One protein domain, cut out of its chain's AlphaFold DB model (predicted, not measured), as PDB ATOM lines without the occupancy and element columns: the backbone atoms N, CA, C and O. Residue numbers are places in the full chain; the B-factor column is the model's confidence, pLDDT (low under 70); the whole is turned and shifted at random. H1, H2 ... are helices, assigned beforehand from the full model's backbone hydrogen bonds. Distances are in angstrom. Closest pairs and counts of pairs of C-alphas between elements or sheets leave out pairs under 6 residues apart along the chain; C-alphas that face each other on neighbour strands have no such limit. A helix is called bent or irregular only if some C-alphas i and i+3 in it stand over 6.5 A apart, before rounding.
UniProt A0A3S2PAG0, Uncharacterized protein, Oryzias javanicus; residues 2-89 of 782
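What this domain is: This is residues 2 to 89 of the 782 residues of an uncharacterized protein of Oryzias javanicus (UniProt A0A3S2PAG0). Five helices stand round one another in a loose ring, H1, H4, H2, H5 and H6 in turn, with short H3 at one end beyond H2 and H4. H5 and H6 make a hairpin of two helices side by side, H1 runs nearly parallel to H6, at a shallow tilt of 5 degrees and opposite ways, so placed that the centres of H1, H6 and H5 make a triangle, and a tail with no named element, residues 76 to 89, arcs from the end of H6 round past H5. The ring is only partly closed by contacts: H2 and H5 are close but not clearly touching, and H1 with H6 and H2 with H4 only just touch, each with 3 pairs of C-alphas within 8 A. The printed part has 88 residues with six named helices, H1 to H6 in order along the chain, and no named strand, and its class is all helix. The whole is compact, with a radius of gyration of the C-alphas of 12.2 A, and rounded, with spans of 35 by 28 by 23 A.

How they stand to each other: H1, residues 3 to 11, touches H4, residues 40 to 48, at a steep tilt of 42 degrees, opposite ways; their closest C-alphas, those of Asp 10 and Ala 40, are 5.0 A apart. H1 also only just touches H6, residues 68 to 75, with 3 pairs of C-alphas within 8 A, at a shallow tilt of 5 degrees, opposite ways; the closest are those of Ile 9 and Leu 70, 6.4 A apart. H2, residues 15 to 27, only just touches H4, with 3 pairs of C-alphas within 8 A and with residues 18 to 22 alone, at a shallow tilt of 20 degrees, the same way; the closest C-alphas are those of Val 18 and Ala 40, 5.8 A apart. H2 and H5, residues 55 to 64, are close but not clearly touching, with the C-alphas of Leu 21 and Leu 61 closest at 6.7 A. H3, residues 31 to 34, only just touches H4, with 3 pairs of C-alphas within 8 A, the closest being those of Arg 33 and Lys 46 at 7.5 A. H4 is the hub, touching three other helices. H5 and H6 form a helical hairpin and touch at a shallow tilt of 7 degrees, opposite ways, with the C-alphas of Ser 59 and Val 71 closest at 5.6 A. H1 and H5 are apart, and so are H4 and H6. The helix packing is mostly aligned, with 3 of 4 touching pairs that have a tilt at a shallow one. Every O i to N i+4 pair is within hydrogen-bond range in H1, H4, H5 and H6; in H2 8 of 9 are, and H3 is too short for such a pair.

Where its parts are: H1 begins at C-alpha 3, at (36.413, 27.076, 26.772), and is 12.2 A long from first to last C-alpha. H2 is the longest helix, 13 residues and 20.0 A; it is irregular, with C-alphas 24 and 27 7.2 A apart. H3 has 4 residues. H4 begins at C-alpha 40, at (43.546, 28.029, 36.681), and measures 11.9 A. H5 measures 14.0 A, and H6 10.4 A, ending at C-alpha 75, at (45.000, 15.547, 23.582).

The domain as a whole: The two C-alphas farthest apart are those of Lys 32 and Ile 79, at 35.6 A. The printed part has no cut. The link H4 to H5 is short, the other links between helices are tight, and there is no long link. The C-alphas of residues 76 to 89 lie 11 to 19 A from the mean of the C-alphas. The mean pLDDT of the printed part is 79.5, and residues 75 to 87 are under 70.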
ATOM      1  N   ASP A   2      39.275  25.347  23.293       76.62
ATOM      2  CA  ASP A   2      37.853  25.261  23.696       76.62
ATOM      3  C   ASP A   2      37.670  25.653  25.174       76.62
ATOM      4  O   ASP A   2      38.320  25.111  26.071       76.62
ATOM      5  N   ARG A   3      36.745  26.583  25.430       78.75
ATOM      6  CA  ARG A   3      36.413  27.076  26.772       78.75
ATOM      7  C   ARG A   3      35.730  26.014  27.638       78.75
ATOM      8  O   ARG A   3      35.859  26.082  28.859       78.75
ATOM      9  N   LEU A   4      35.066  25.012  27.050       77.56
ATOM     10  CA  LEU A   4      34.520  23.887  27.819       77.56
ATOM     11  C   LEU A   4      35.638  22.982  28.365       77.56
ATOM     12  O   LEU A   4      35.591  22.611  29.538       77.56
ATOM     13  N   THR A   5      36.659  22.681  27.555       80.62
ATOM     14  CA  THR A   5      37.863  21.949  27.987       80.62
ATOM     15  C   THR A   5      38.619  22.717  29.076       80.62
ATOM     16  O   THR A   5      38.865  22.160  30.142       80.62
ATOM     17  N   LEU A   6      38.900  24.010  28.870       83.94
ATOM     18  CA  LEU A   6      39.571  24.851  29.876       83.94
ATOM     19  C   LEU A   6      38.807  24.907  31.211       83.94
ATOM     20  O   LEU A   6      39.428  24.908  32.271       83.94
ATOM     21  N   SER A   7      37.467  24.909  31.182       83.56
ATOM     22  CA  SER A   7      36.673  24.908  32.415       83.56
ATOM     23  C   SER A   7      36.846  23.630  33.232       83.56
ATOM     24  O   SER A   7      36.956  23.725  34.449       83.56
ATOM     25  N   ARG A   8      36.886  22.456  32.588       82.94
ATOM     26  CA  ARG A   8      37.069  21.166  33.279       82.94
ATOM     27  C   ARG A   8      38.465  21.009  33.863       82.94
ATOM     28  O   ARG A   8      38.612  20.464  34.948       82.94
ATOM     29  N   ILE A   9      39.465  21.507  33.140       86.00
ATOM     30  CA  ILE A   9      40.861  21.508  33.575       86.00
ATOM     31  C   ILE A   9      41.014  22.338  34.859       86.00
ATOM     32  O   ILE A   9      41.652  21.879  35.799       86.00
ATOM     33  N   ASP A  10      40.374  23.510  34.941       88.56
ATOM     34  CA  ASP A  10      40.319  24.301  36.179       88.56
ATOM     35  C   ASP A  10      39.535  23.607  37.299       88.56
ATOM     36  O   ASP A  10      40.026  23.530  38.421       88.56
ATOM     37  N   ASP A  11      38.370  23.024  36.991       85.88
ATOM     38  CA  ASP A  11      37.589  22.241  37.962       85.88
ATOM     39  C   ASP A  11      38.370  21.002  38.484       85.88
ATOM     40  O   ASP A  11      37.980  20.395  39.485       85.88
ATOM     41  N   GLY A  12      39.461  20.620  37.805       84.19
ATOM     42  CA  GLY A  12      40.355  19.509  38.127       84.19
ATOM     43  C   GLY A  12      41.708  19.891  38.744       84.19
ATOM     44  O   GLY A  12      42.496  18.976  38.998       84.19
ATOM     45  N   LEU A  13      41.999  21.176  38.986       90.25
ATOM     46  CA  LEU A  13      43.256  21.664  39.580       90.25
ATOM     47  C   LEU A  13      43.036  22.238  40.989       90.25
ATOM     48  O   LEU A  13      42.060  22.935  41.260       90.25
ATOM     49  N   THR A  14      43.964  21.965  41.904       89.50
ATOM     50  CA  THR A  14      43.975  22.549  43.252       89.50
ATOM     51  C   THR A  14      44.684  23.904  43.282       89.50
ATOM     52  O   THR A  14      45.498  24.228  42.422       89.50
ATOM     53  N   SER A  15      44.432  24.704  44.324       85.75
ATOM     54  CA  SER A  15      45.111  25.995  44.517       85.75
ATOM     55  C   SER A  15      46.624  25.884  44.759       85.75
ATOM     56  O   SER A  15      47.322  26.886  44.644       85.75
ATOM     57  N   GLU A  16      47.121  24.698  45.127       87.50
ATOM     58  CA  GLU A  16      48.555  24.414  45.290       87.50
ATOM     59  C   GLU A  16      49.188  24.212  43.902       87.50
ATOM     60  O   GLU A  16      50.064  24.983  43.518       87.50
ATOM     61  N   GLU A  17      48.615  23.331  43.073       91.81
ATOM     62  CA  GLU A  17      49.015  23.144  41.666       91.81
ATOM     63  C   GLU A  17      48.894  24.438  40.837       91.81
ATOM     64  O   GLU A  17      49.746  24.729  40.002       91.81
ATOM     65  N   VAL A  18      47.872  25.272  41.072       90.88
ATOM     66  CA  VAL A  18      47.745  26.587  40.409       90.88
ATOM     67  C   VAL A  18      48.899  27.525  40.783       90.88
ATOM     68  O   VAL A  18      49.390  28.252  39.918       90.88
ATOM     69  N   ALA A  19      49.375  27.501  42.031       89.44
ATOM     70  CA  ALA A  19      50.531  28.296  42.450       89.44
ATOM     71  C   ALA A  19      51.843  27.774  41.832       89.44
ATOM     72  O   ALA A  19      52.693  28.570  41.429       89.44
ATOM     73  N   GLU A  20      51.985  26.457  41.681       92.06
ATOM     74  CA  GLU A  20      53.110  25.819  40.982       92.06
ATOM     75  C   GLU A  20      53.129  26.157  39.485       92.06
ATOM     76  O   GLU A  20      54.170  26.529  38.940       92.06
ATOM     77  N   LEU A  21      51.965  26.123  38.827       91.38
ATOM     78  CA  LEU A  21      51.799  26.563  37.442       91.38
ATOM     79  C   LEU A  21      52.151  28.052  37.281       91.38
ATOM     80  O   LEU A  21      52.844  28.411  36.328       91.38
ATOM     81  N   CYS A  22      51.763  28.911  38.231       89.56
ATOM     82  CA  CYS A  22      52.187  30.316  38.251       89.56
ATOM     83  C   CYS A  22      53.711  30.458  38.421       89.56
ATOM     84  O   CYS A  22      54.334  31.244  37.706       89.56
ATOM     85  N   PHE A  23      54.347  29.681  39.306       92.56
ATOM     86  CA  PHE A  23      55.809  29.682  39.441       92.56
ATOM     87  C   PHE A  23      56.501  29.294  38.125       92.56
ATOM     88  O   PHE A  23      57.399  30.003  37.670       92.56
ATOM     89  N   LEU A  24      56.054  28.218  37.469       89.88
ATOM     90  CA  LEU A  24      56.591  27.786  36.172       89.88
ATOM     91  C   LEU A  24      56.421  28.863  35.085       89.88
ATOM     92  O   LEU A  24      57.317  29.045  34.263       89.88
ATOM     93  N   CYS A  25      55.325  29.627  35.127       88.81
ATOM     94  CA  CYS A  25      55.062  30.743  34.215       88.81
ATOM     95  C   CYS A  25      55.795  32.052  34.570       88.81
ATOM     96  O   CYS A  25      55.627  33.030  33.848       88.81
ATOM     97  N   THR A  26      56.614  32.121  35.630       87.69
ATOM     98  CA  THR A  26      57.251  33.390  36.066       87.69
ATOM     99  C   THR A  26      58.275  33.946  35.061       87.69
ATOM    100  O   THR A  26      58.513  35.151  35.045       87.69
ATOM    101  N   ASP A  27      58.838  33.101  34.188       84.12
ATOM    102  CA  ASP A  27      59.705  33.527  33.071       84.12
ATOM    103  C   ASP A  27      58.905  33.904  31.799       84.12
ATOM    104  O   ASP A  27      59.499  34.338  30.816       84.12
ATOM    105  N   LEU A  28      57.577  33.719  31.800       83.25
ATOM    106  CA  LEU A  28      56.678  33.921  30.650       83.25
ATOM    107  C   LEU A  28      55.659  35.052  30.867       83.25
ATOM    108  O   LEU A  28      55.286  35.748  29.930       83.25
ATOM    109  N   ILE A  29      55.197  35.235  32.106       83.00
ATOM    110  CA  ILE A  29      54.275  36.293  32.524       83.00
ATOM    111  C   ILE A  29      54.900  36.992  33.731       83.00
ATOM    112  O   ILE A  29      55.318  36.348  34.694       83.00
ATOM    113  N   SER A  30      54.942  38.326  33.705       79.62
ATOM    114  CA  SER A  30      55.567  39.105  34.776       79.62
ATOM    115  C   SER A  30      54.914  38.837  36.139       79.62
ATOM    116  O   SER A  30      53.691  38.763  36.273       79.62
ATOM    117  N   ARG A  31      55.735  38.735  37.192       77.69
ATOM    118  CA  ARG A  31      55.296  38.368  38.552       77.69
ATOM    119  C   ARG A  31      54.117  39.209  39.068       77.69
ATOM    120  O   ARG A  31      53.207  38.653  39.670       77.69
ATOM    121  N   LYS A  32      54.070  40.510  38.746       77.50
ATOM    122  CA  LYS A  32      52.948  41.417  39.079       77.50
ATOM    123  C   LYS A  32      51.604  41.005  38.441       77.50
ATOM    124  O   LYS A  32      50.565  41.290  39.022       77.50
ATOM    125  N   ARG A  33      51.601  40.355  37.267       79.44
ATOM    126  CA  ARG A  33      50.389  39.824  36.601       79.44
ATOM    127  C   ARG A  33      49.961  38.452  37.144       79.44
ATOM    128  O   ARG A  33      48.806  38.081  36.959       79.44
ATOM    129  N   LEU A  34      50.870  37.725  37.804       82.06
ATOM    130  CA  LEU A  34      50.613  36.431  38.454       82.06
ATOM    131  C   LEU A  34      50.236  36.565  39.944       82.06
ATOM    132  O   LEU A  34      49.605  35.675  40.514       82.06
ATOM    133  N   GLU A  35      50.602  37.672  40.593       79.19
ATOM    134  CA  GLU A  35      50.276  37.940  41.997       79.19
ATOM    135  C   GLU A  35      48.753  38.023  42.227       79.19
ATOM    136  O   GLU A  35      48.062  38.899  41.711       79.19
ATOM    137  N   GLY A  36      48.229  37.104  43.046       77.06
ATOM    138  CA  GLY A  36      46.806  37.029  43.401       77.06
ATOM    139  C   GLY A  36      45.965  36.053  42.567       77.06
ATOM    140  O   GLY A  36      44.786  35.877  42.878       77.06
ATOM    141  N   ILE A  37      46.548  35.383  41.566       85.69
ATOM    142  CA  ILE A  37      45.895  34.275  40.851       85.69
ATOM    143  C   ILE A  37      45.592  33.134  41.833       85.69
ATOM    144  O   ILE A  37      46.458  32.713  42.599       85.69
ATOM    145  N   THR A  38      44.349  32.641  41.823       81.88
ATOM    146  CA  THR A  38      43.904  31.533  42.698       81.88
ATOM    147  C   THR A  38      43.057  30.469  41.994       81.88
ATOM    148  O   THR A  38      42.760  29.445  42.607       81.88
ATOM    149  N   SER A  39      42.712  30.665  40.716       88.50
ATOM    150  CA  SER A  39      42.137  29.638  39.841       88.50
ATOM    151  C   SER A  39      42.998  29.450  38.589       88.50
ATOM    152  O   SER A  39      43.708  30.365  38.161       88.50
ATOM    153  N   ALA A  40      42.930  28.271  37.977       88.31
ATOM    154  CA  ALA A  40      43.546  28.029  36.681       88.31
ATOM    155  C   ALA A  40      42.817  28.804  35.570       88.31
ATOM    156  O   ALA A  40      43.468  29.250  34.636       88.31
ATOM    157  N   LYS A  41      41.505  29.068  35.694       89.00
ATOM    158  CA  LYS A  41      40.747  29.983  34.813       89.00
ATOM    159  C   LYS A  41      41.392  31.372  34.755       89.00
ATOM    160  O   LYS A  41      41.569  31.894  33.657       89.00
ATOM    161  N   ASP A  42      41.800  31.940  35.891       88.31
ATOM    162  CA  ASP A  42      42.511  33.228  35.927       88.31
ATOM    163  C   ASP A  42      43.888  33.130  35.242       88.31
ATOM    164  O   ASP A  42      44.248  34.005  34.455       88.31
ATOM    165  N   LEU A  43      44.642  32.044  35.475       89.56
ATOM    166  CA  LEU A  43      45.934  31.807  34.815       89.56
ATOM    167  C   LEU A  43      45.793  31.626  33.296       89.56
ATOM    168  O   LEU A  43      46.575  32.190  32.536       89.56
ATOM    169  N   PHE A  44      44.782  30.887  32.838       90.62
ATOM    170  CA  PHE A  44      44.500  30.693  31.418       90.62
ATOM    171  C   PHE A  44      44.069  32.003  30.763       90.62
ATOM    172  O   PHE A  44      44.496  32.269  29.646       90.62
ATOM    173  N   LEU A  45      43.317  32.865  31.457       86.25
ATOM    174  CA  LEU A  45      43.042  34.223  30.980       86.25
ATOM    175  C   LEU A  45      44.324  35.066  30.893       86.25
ATOM    176  O   LEU A  45      44.487  35.787  29.917       86.25
ATOM    177  N   LYS A  46      45.271  34.946  31.835       84.56
ATOM    178  CA  LYS A  46      46.570  35.642  31.737       84.56
ATOM    179  C   LYS A  46      47.488  35.098  30.642       84.56
ATOM    180  O   LYS A  46      48.227  35.881  30.055       84.56
ATOM    181  N   LEU A  47      47.396  33.810  30.315       84.38
ATOM    182  CA  LEU A  47      48.044  33.215  29.141       84.38
ATOM    183  C   LEU A  47      47.333  33.614  27.829       84.38
ATOM    184  O   LEU A  47      48.013  33.869  26.843       84.38
ATOM    185  N   GLU A  48      45.997  33.730  27.805       83.44
ATOM    186  CA  GLU A  48      45.208  34.191  26.640       83.44
ATOM    187  C   GLU A  48      45.492  35.681  26.352       83.44
ATOM    188  O   GLU A  48      45.779  36.036  25.213       83.44
ATOM    189  N   GLU A  49      45.542  36.530  27.388       80.19
ATOM    190  CA  GLU A  49      45.994  37.934  27.313       80.19
ATOM    191  C   GLU A  49      47.452  38.096  26.858       80.19
ATOM    192  O   GLU A  49      47.822  39.164  26.383       80.19
ATOM    193  N   ALA A  50      48.304  37.094  27.085       75.94
ATOM    194  CA  ALA A  50      49.720  37.116  26.716       75.94
ATOM    195  C   ALA A  50      50.003  36.370  25.398       75.94
ATOM    196  O   ALA A  50      51.161  36.097  25.124       75.94
ATOM    197  N   THR A  51      48.962  35.976  24.649       78.44
ATOM    198  CA  THR A  51      49.002  35.125  23.434       78.44
ATOM    199  C   THR A  51      49.663  33.739  23.593       78.44
ATOM    200  O   THR A  51      49.738  32.972  22.634       78.44
ATOM    201  N   LEU A  52      50.019  33.344  24.821       79.50
ATOM    202  CA  LEU A  52      50.700  32.094  25.188       79.50
ATOM    203  C   LEU A  52      49.766  30.904  25.504       79.50
ATOM    204  O   LEU A  52      50.246  29.850  25.916       79.50
ATOM    205  N   LEU A  53      48.438  31.023  25.361       81.88
ATOM    206  CA  LEU A  53      47.506  29.916  25.658       81.88
ATOM    207  C   LEU A  53      47.417  28.884  24.514       81.88
ATOM    208  O   LEU A  53      46.374  28.724  23.866       81.88
ATOM    209  N   ASP A  54      48.509  28.154  24.289       79.44
ATOM    210  CA  ASP A  54      48.603  27.068  23.313       79.44
ATOM    211  C   ASP A  54      48.582  25.662  23.961       79.44
ATOM    212  O   ASP A  54      48.735  25.480  25.172       79.44
ATOM    213  N   THR A  55      48.314  24.630  23.153       78.62
ATOM    214  CA  THR A  55      48.299  23.235  23.629       78.62
ATOM    215  C   THR A  55      49.705  22.711  23.989       78.62
ATOM    216  O   THR A  55      49.807  21.989  24.985       78.62
ATOM    217  N   PRO A  56      50.790  23.040  23.247       80.88
ATOM    218  CA  PRO A  56      52.166  22.706  23.626       80.88
ATOM    219  C   PRO A  56      52.590  23.161  25.029       80.88
ATOM    220  O   PRO A  56      52.956  22.299  25.835       80.88
ATOM    221  N   LEU A  57      52.506  24.457  25.363       83.56
ATOM    222  CA  LEU A  57      52.889  24.977  26.680       83.56
ATOM    223  C   LEU A  57      52.031  24.352  27.775       83.56
ATOM    224  O   LEU A  57      52.561  23.887  28.783       83.56
ATOM    225  N   LEU A  58      50.714  24.273  27.564       85.12
ATOM    226  CA  LEU A  58      49.796  23.720  28.557       85.12
ATOM    227  C   LEU A  58      50.028  22.213  28.787       85.12
ATOM    228  O   LEU A  58      49.969  21.735  29.920       85.12
ATOM    229  N   SER A  59      50.411  21.466  27.744       83.31
ATOM    230  CA  SER A  59      50.883  20.082  27.873       83.31
ATOM    231  C   SER A  59      52.221  19.990  28.615       83.31
ATOM    232  O   SER A  59      52.387  19.093  29.440       83.31
ATOM    233  N   GLN A  60      53.174  20.893  28.354       84.56
ATOM    234  CA  GLN A  60      54.476  20.909  29.033       84.56
ATOM    235  C   GLN A  60      54.327  21.253  30.525       84.56
ATOM    236  O   GLN A  60      54.943  20.601  31.370       84.56
ATOM    237  N   LEU A  61      53.452  22.207  30.856       88.00
ATOM    238  CA  LEU A  61      53.059  22.570  32.218       88.00
ATOM    239  C   LEU A  61      52.457  21.371  32.966       88.00
ATOM    240  O   LEU A  61      52.990  20.974  34.001       88.00
ATOM    241  N   PHE A  62      51.417  20.726  32.425       89.56
ATOM    242  CA  PHE A  62      50.767  19.590  33.098       89.56
ATOM    243  C   PHE A  62      51.648  18.336  33.176       89.56
ATOM    244  O   PHE A  62      51.564  17.601  34.155       89.56
ATOM    245  N   LYS A  63      52.558  18.117  32.215       86.56
ATOM    246  CA  LYS A  63      53.622  17.100  32.339       86.56
ATOM    247  C   LYS A  63      54.611  17.421  33.463       86.56
ATOM    248  O   LYS A  63      55.146  16.493  34.061       86.56
ATOM    249  N   THR A  64      54.861  18.704  33.736       87.62
ATOM    250  CA  THR A  64      55.793  19.145  34.785       87.62
ATOM    251  C   THR A  64      55.179  18.976  36.174       87.62
ATOM    252  O   THR A  64      55.832  18.386  37.022       87.62
ATOM    253  N   ILE A  65      53.910  19.356  36.383       90.56
ATOM    254  CA  ILE A  65      53.167  19.097  37.639       90.56
ATOM    255  C   ILE A  65      52.566  17.673  37.725       90.56
ATOM    256  O   ILE A  65      51.591  17.437  38.429       90.56
ATOM    257  N   HIS A  66      53.098  16.710  36.963       89.00
ATOM    258  CA  HIS A  66      52.704  15.290  36.975       89.00
ATOM    259  C   HIS A  66      51.219  14.950  36.672       89.00
ATOM    260  O   HIS A  66      50.793  13.802  36.829       89.00
ATOM    261  N   ARG A  67      50.436  15.892  36.130       88.81
ATOM    262  CA  ARG A  67      49.013  15.742  35.762       88.81
ATOM    263  C   ARG A  67      48.804  15.170  34.357       88.81
ATOM    264  O   ARG A  67      48.237  15.804  33.463       88.81
ATOM    265  N   GLU A  68      49.237  13.924  34.153       85.44
ATOM    266  CA  GLU A  68      49.020  13.200  32.887       85.44
ATOM    267  C   GLU A  68      47.536  13.036  32.499       85.44
ATOM    268  O   GLU A  68      47.227  12.812  31.329       85.44
ATOM    269  N   ASP A  69      46.616  13.077  33.459       85.25
ATOM    270  CA  ASP A  69      45.172  13.023  33.230       85.25
ATOM    271  C   ASP A  69      44.678  14.252  32.452       85.25
ATOM    272  O   ASP A  69      43.983  14.101  31.445       85.25
ATOM    273  N   LEU A  70      45.130  15.449  32.835       85.56
ATOM    274  CA  LEU A  70      44.809  16.701  32.144       85.56
ATOM    275  C   LEU A  70      45.477  16.775  30.762       85.56
ATOM    276  O   LEU A  70      44.880  17.266  29.805       85.56
ATOM    277  N   VAL A  71      46.684  16.210  30.616       84.06
ATOM    278  CA  VAL A  71      47.347  16.049  29.306       84.06
ATOM    279  C   VAL A  71      46.497  15.193  28.359       84.06
ATOM    280  O   VAL A  71      46.354  15.536  27.186       84.06
ATOM    281  N   LYS A  72      45.893  14.108  28.863       82.50
ATOM    282  CA  LYS A  72      45.020  13.221  28.076       82.50
ATOM    283  C   LYS A  72      43.683  13.886  27.733       82.50
ATOM    284  O   LYS A  72      43.176  13.656  26.637       82.50
ATOM    285  N   GLU A  73      43.135  14.745  28.600       79.44
ATOM    286  CA  GLU A  73      41.949  15.546  28.252       79.44
ATOM    287  C   GLU A  73      42.262  16.597  27.170       79.44
ATOM    288  O   GLU A  73      41.496  16.703  26.212       79.44
ATOM    289  N   LEU A  74      43.412  17.283  27.225       75.62
ATOM    290  CA  LEU A  74      43.856  18.180  26.144       75.62
ATOM    291  C   LEU A  74      44.006  17.446  24.803       75.62
ATOM    292  O   LEU A  74      43.441  17.866  23.794       75.62
ATOM    293  N   GLN A  75      44.729  16.323  24.797       69.38
ATOM    294  CA  GLN A  75      45.000  15.547  23.582       69.38
ATOM    295  C   GLN A  75      43.745  14.882  22.989       69.38
ATOM    296  O   GLN A  75      43.745  14.534  21.810       69.38
ATOM    297  N   SER A  76      42.653  14.748  23.753       60.72
ATOM    298  CA  SER A  76      41.402  14.138  23.271       60.72
ATOM    299  C   SER A  76      40.726  14.895  22.115       60.72
ATOM    300  O   SER A  76      39.949  14.293  21.376       60.72
ATOM    301  N   ASN A  77      41.049  16.183  21.934       51.56
ATOM    302  CA  ASN A  77      40.453  17.066  20.926       51.56
ATOM    303  C   ASN A  77      41.418  17.490  19.797       51.56
ATOM    304  O   ASN A  77      41.002  18.221  18.898       51.56
ATOM    305  N   SER A  78      42.688  17.063  19.810       49.72
ATOM    306  CA  SER A  78      43.695  17.501  18.827       49.72
ATOM    307  C   SER A  78      44.605  16.356  18.376       49.72
ATOM    308  O   SER A  78      45.497  15.934  19.114       49.72
ATOM    309  N   ILE A  79      44.406  15.885  17.143       44.28
ATOM    310  CA  ILE A  79      45.321  14.950  16.479       44.28
ATOM    311  C   ILE A  79      46.447  15.757  15.831       44.28
ATOM    312  O   ILE A  79      46.256  16.258  14.731       44.28
ATOM    313  N   GLU A  80      47.597  15.851  16.497       46.41
ATOM    314  CA  GLU A  80      48.923  15.895  15.860       46.41
ATOM    315  C   GLU A  80      50.022  15.776  16.929       46.41
ATOM    316  O   GLU A  80      49.988  16.447  17.961       46.41
ATOM    317  N   GLU A  81      50.993  14.890  16.697       46.53
ATOM    318  CA  GLU A  81      52.244  14.856  17.458       46.53
ATOM    319  C   GLU A  81      53.231  15.808  16.777       46.53
ATOM    320  O   GLU A  81      53.577  15.617  15.612       46.53
ATOM    321  N   ALA A  82      53.687  16.827  17.504       36.47
ATOM    322  CA  ALA A  82      54.735  17.736  17.062       36.47
ATOM    323  C   ALA A  82      55.878  17.735  18.084       36.47
ATOM    324  O   ALA A  82      55.638  17.900  19.285       36.47
ATOM    325  N   ASP A  83      57.114  17.580  17.603       43.97
ATOM    326  CA  ASP A  83      58.338  17.712  18.398       43.97
ATOM    327  C   ASP A  83      58.544  19.184  18.795       43.97
ATOM    328  O   ASP A  83      59.277  19.941  18.155       43.97
ATOM    329  N   ALA A  84      57.831  19.615  19.835       39.91
ATOM    330  CA  ALA A  84      57.856  20.991  20.309       39.91
ATOM    331  C   ALA A  84      59.208  21.346  20.948       39.91
ATOM    332  O   ALA A  84      59.689  20.667  21.861       39.91
ATOM    333  N   VAL A  85      59.783  22.468  20.506       45.94
ATOM    334  CA  VAL A  85      60.874  23.163  21.204       45.94
ATOM    335  C   VAL A  85      60.415  23.462  22.643       45.94
ATOM    336  O   VAL A  85      59.273  23.892  22.815       45.94
ATOM    337  N   PRO A  86      61.241  23.236  23.685       51.47
ATOM    338  CA  PRO A  86      60.826  23.478  25.066       51.47
ATOM    339  C   PRO A  86      60.501  24.961  25.289       51.47
ATOM    340  O   PRO A  86      61.381  25.814  25.211       51.47
ATOM    341  N   VAL A  87      59.230  25.251  25.585       65.25
ATOM    342  CA  VAL A  87      58.722  26.611  25.833       65.25
ATOM    343  C   VAL A  87      58.988  27.024  27.284       65.25
ATOM    344  O   VAL A  87      59.352  28.165  27.556       65.25
ATOM    345  N   LEU A  88      58.868  26.085  28.232       78.44
ATOM    346  CA  LEU A  88      59.272  26.319  29.620       78.44
ATOM    347  C   LEU A  88      60.796  26.344  29.776       78.44
ATOM    348  O   LEU A  88      61.497  25.399  29.413       78.44
ATOM    349  N   SER A  89      61.264  27.404  30.434       83.44
ATOM    350  CA  SER A  89      62.632  27.604  30.916       83.44
ATOM    351  C   SER A  89      63.145  26.390  31.706       83.44
ATOM    352  O   SER A  89      62.608  26.054  32.765       83.44
TER     353      SER A  89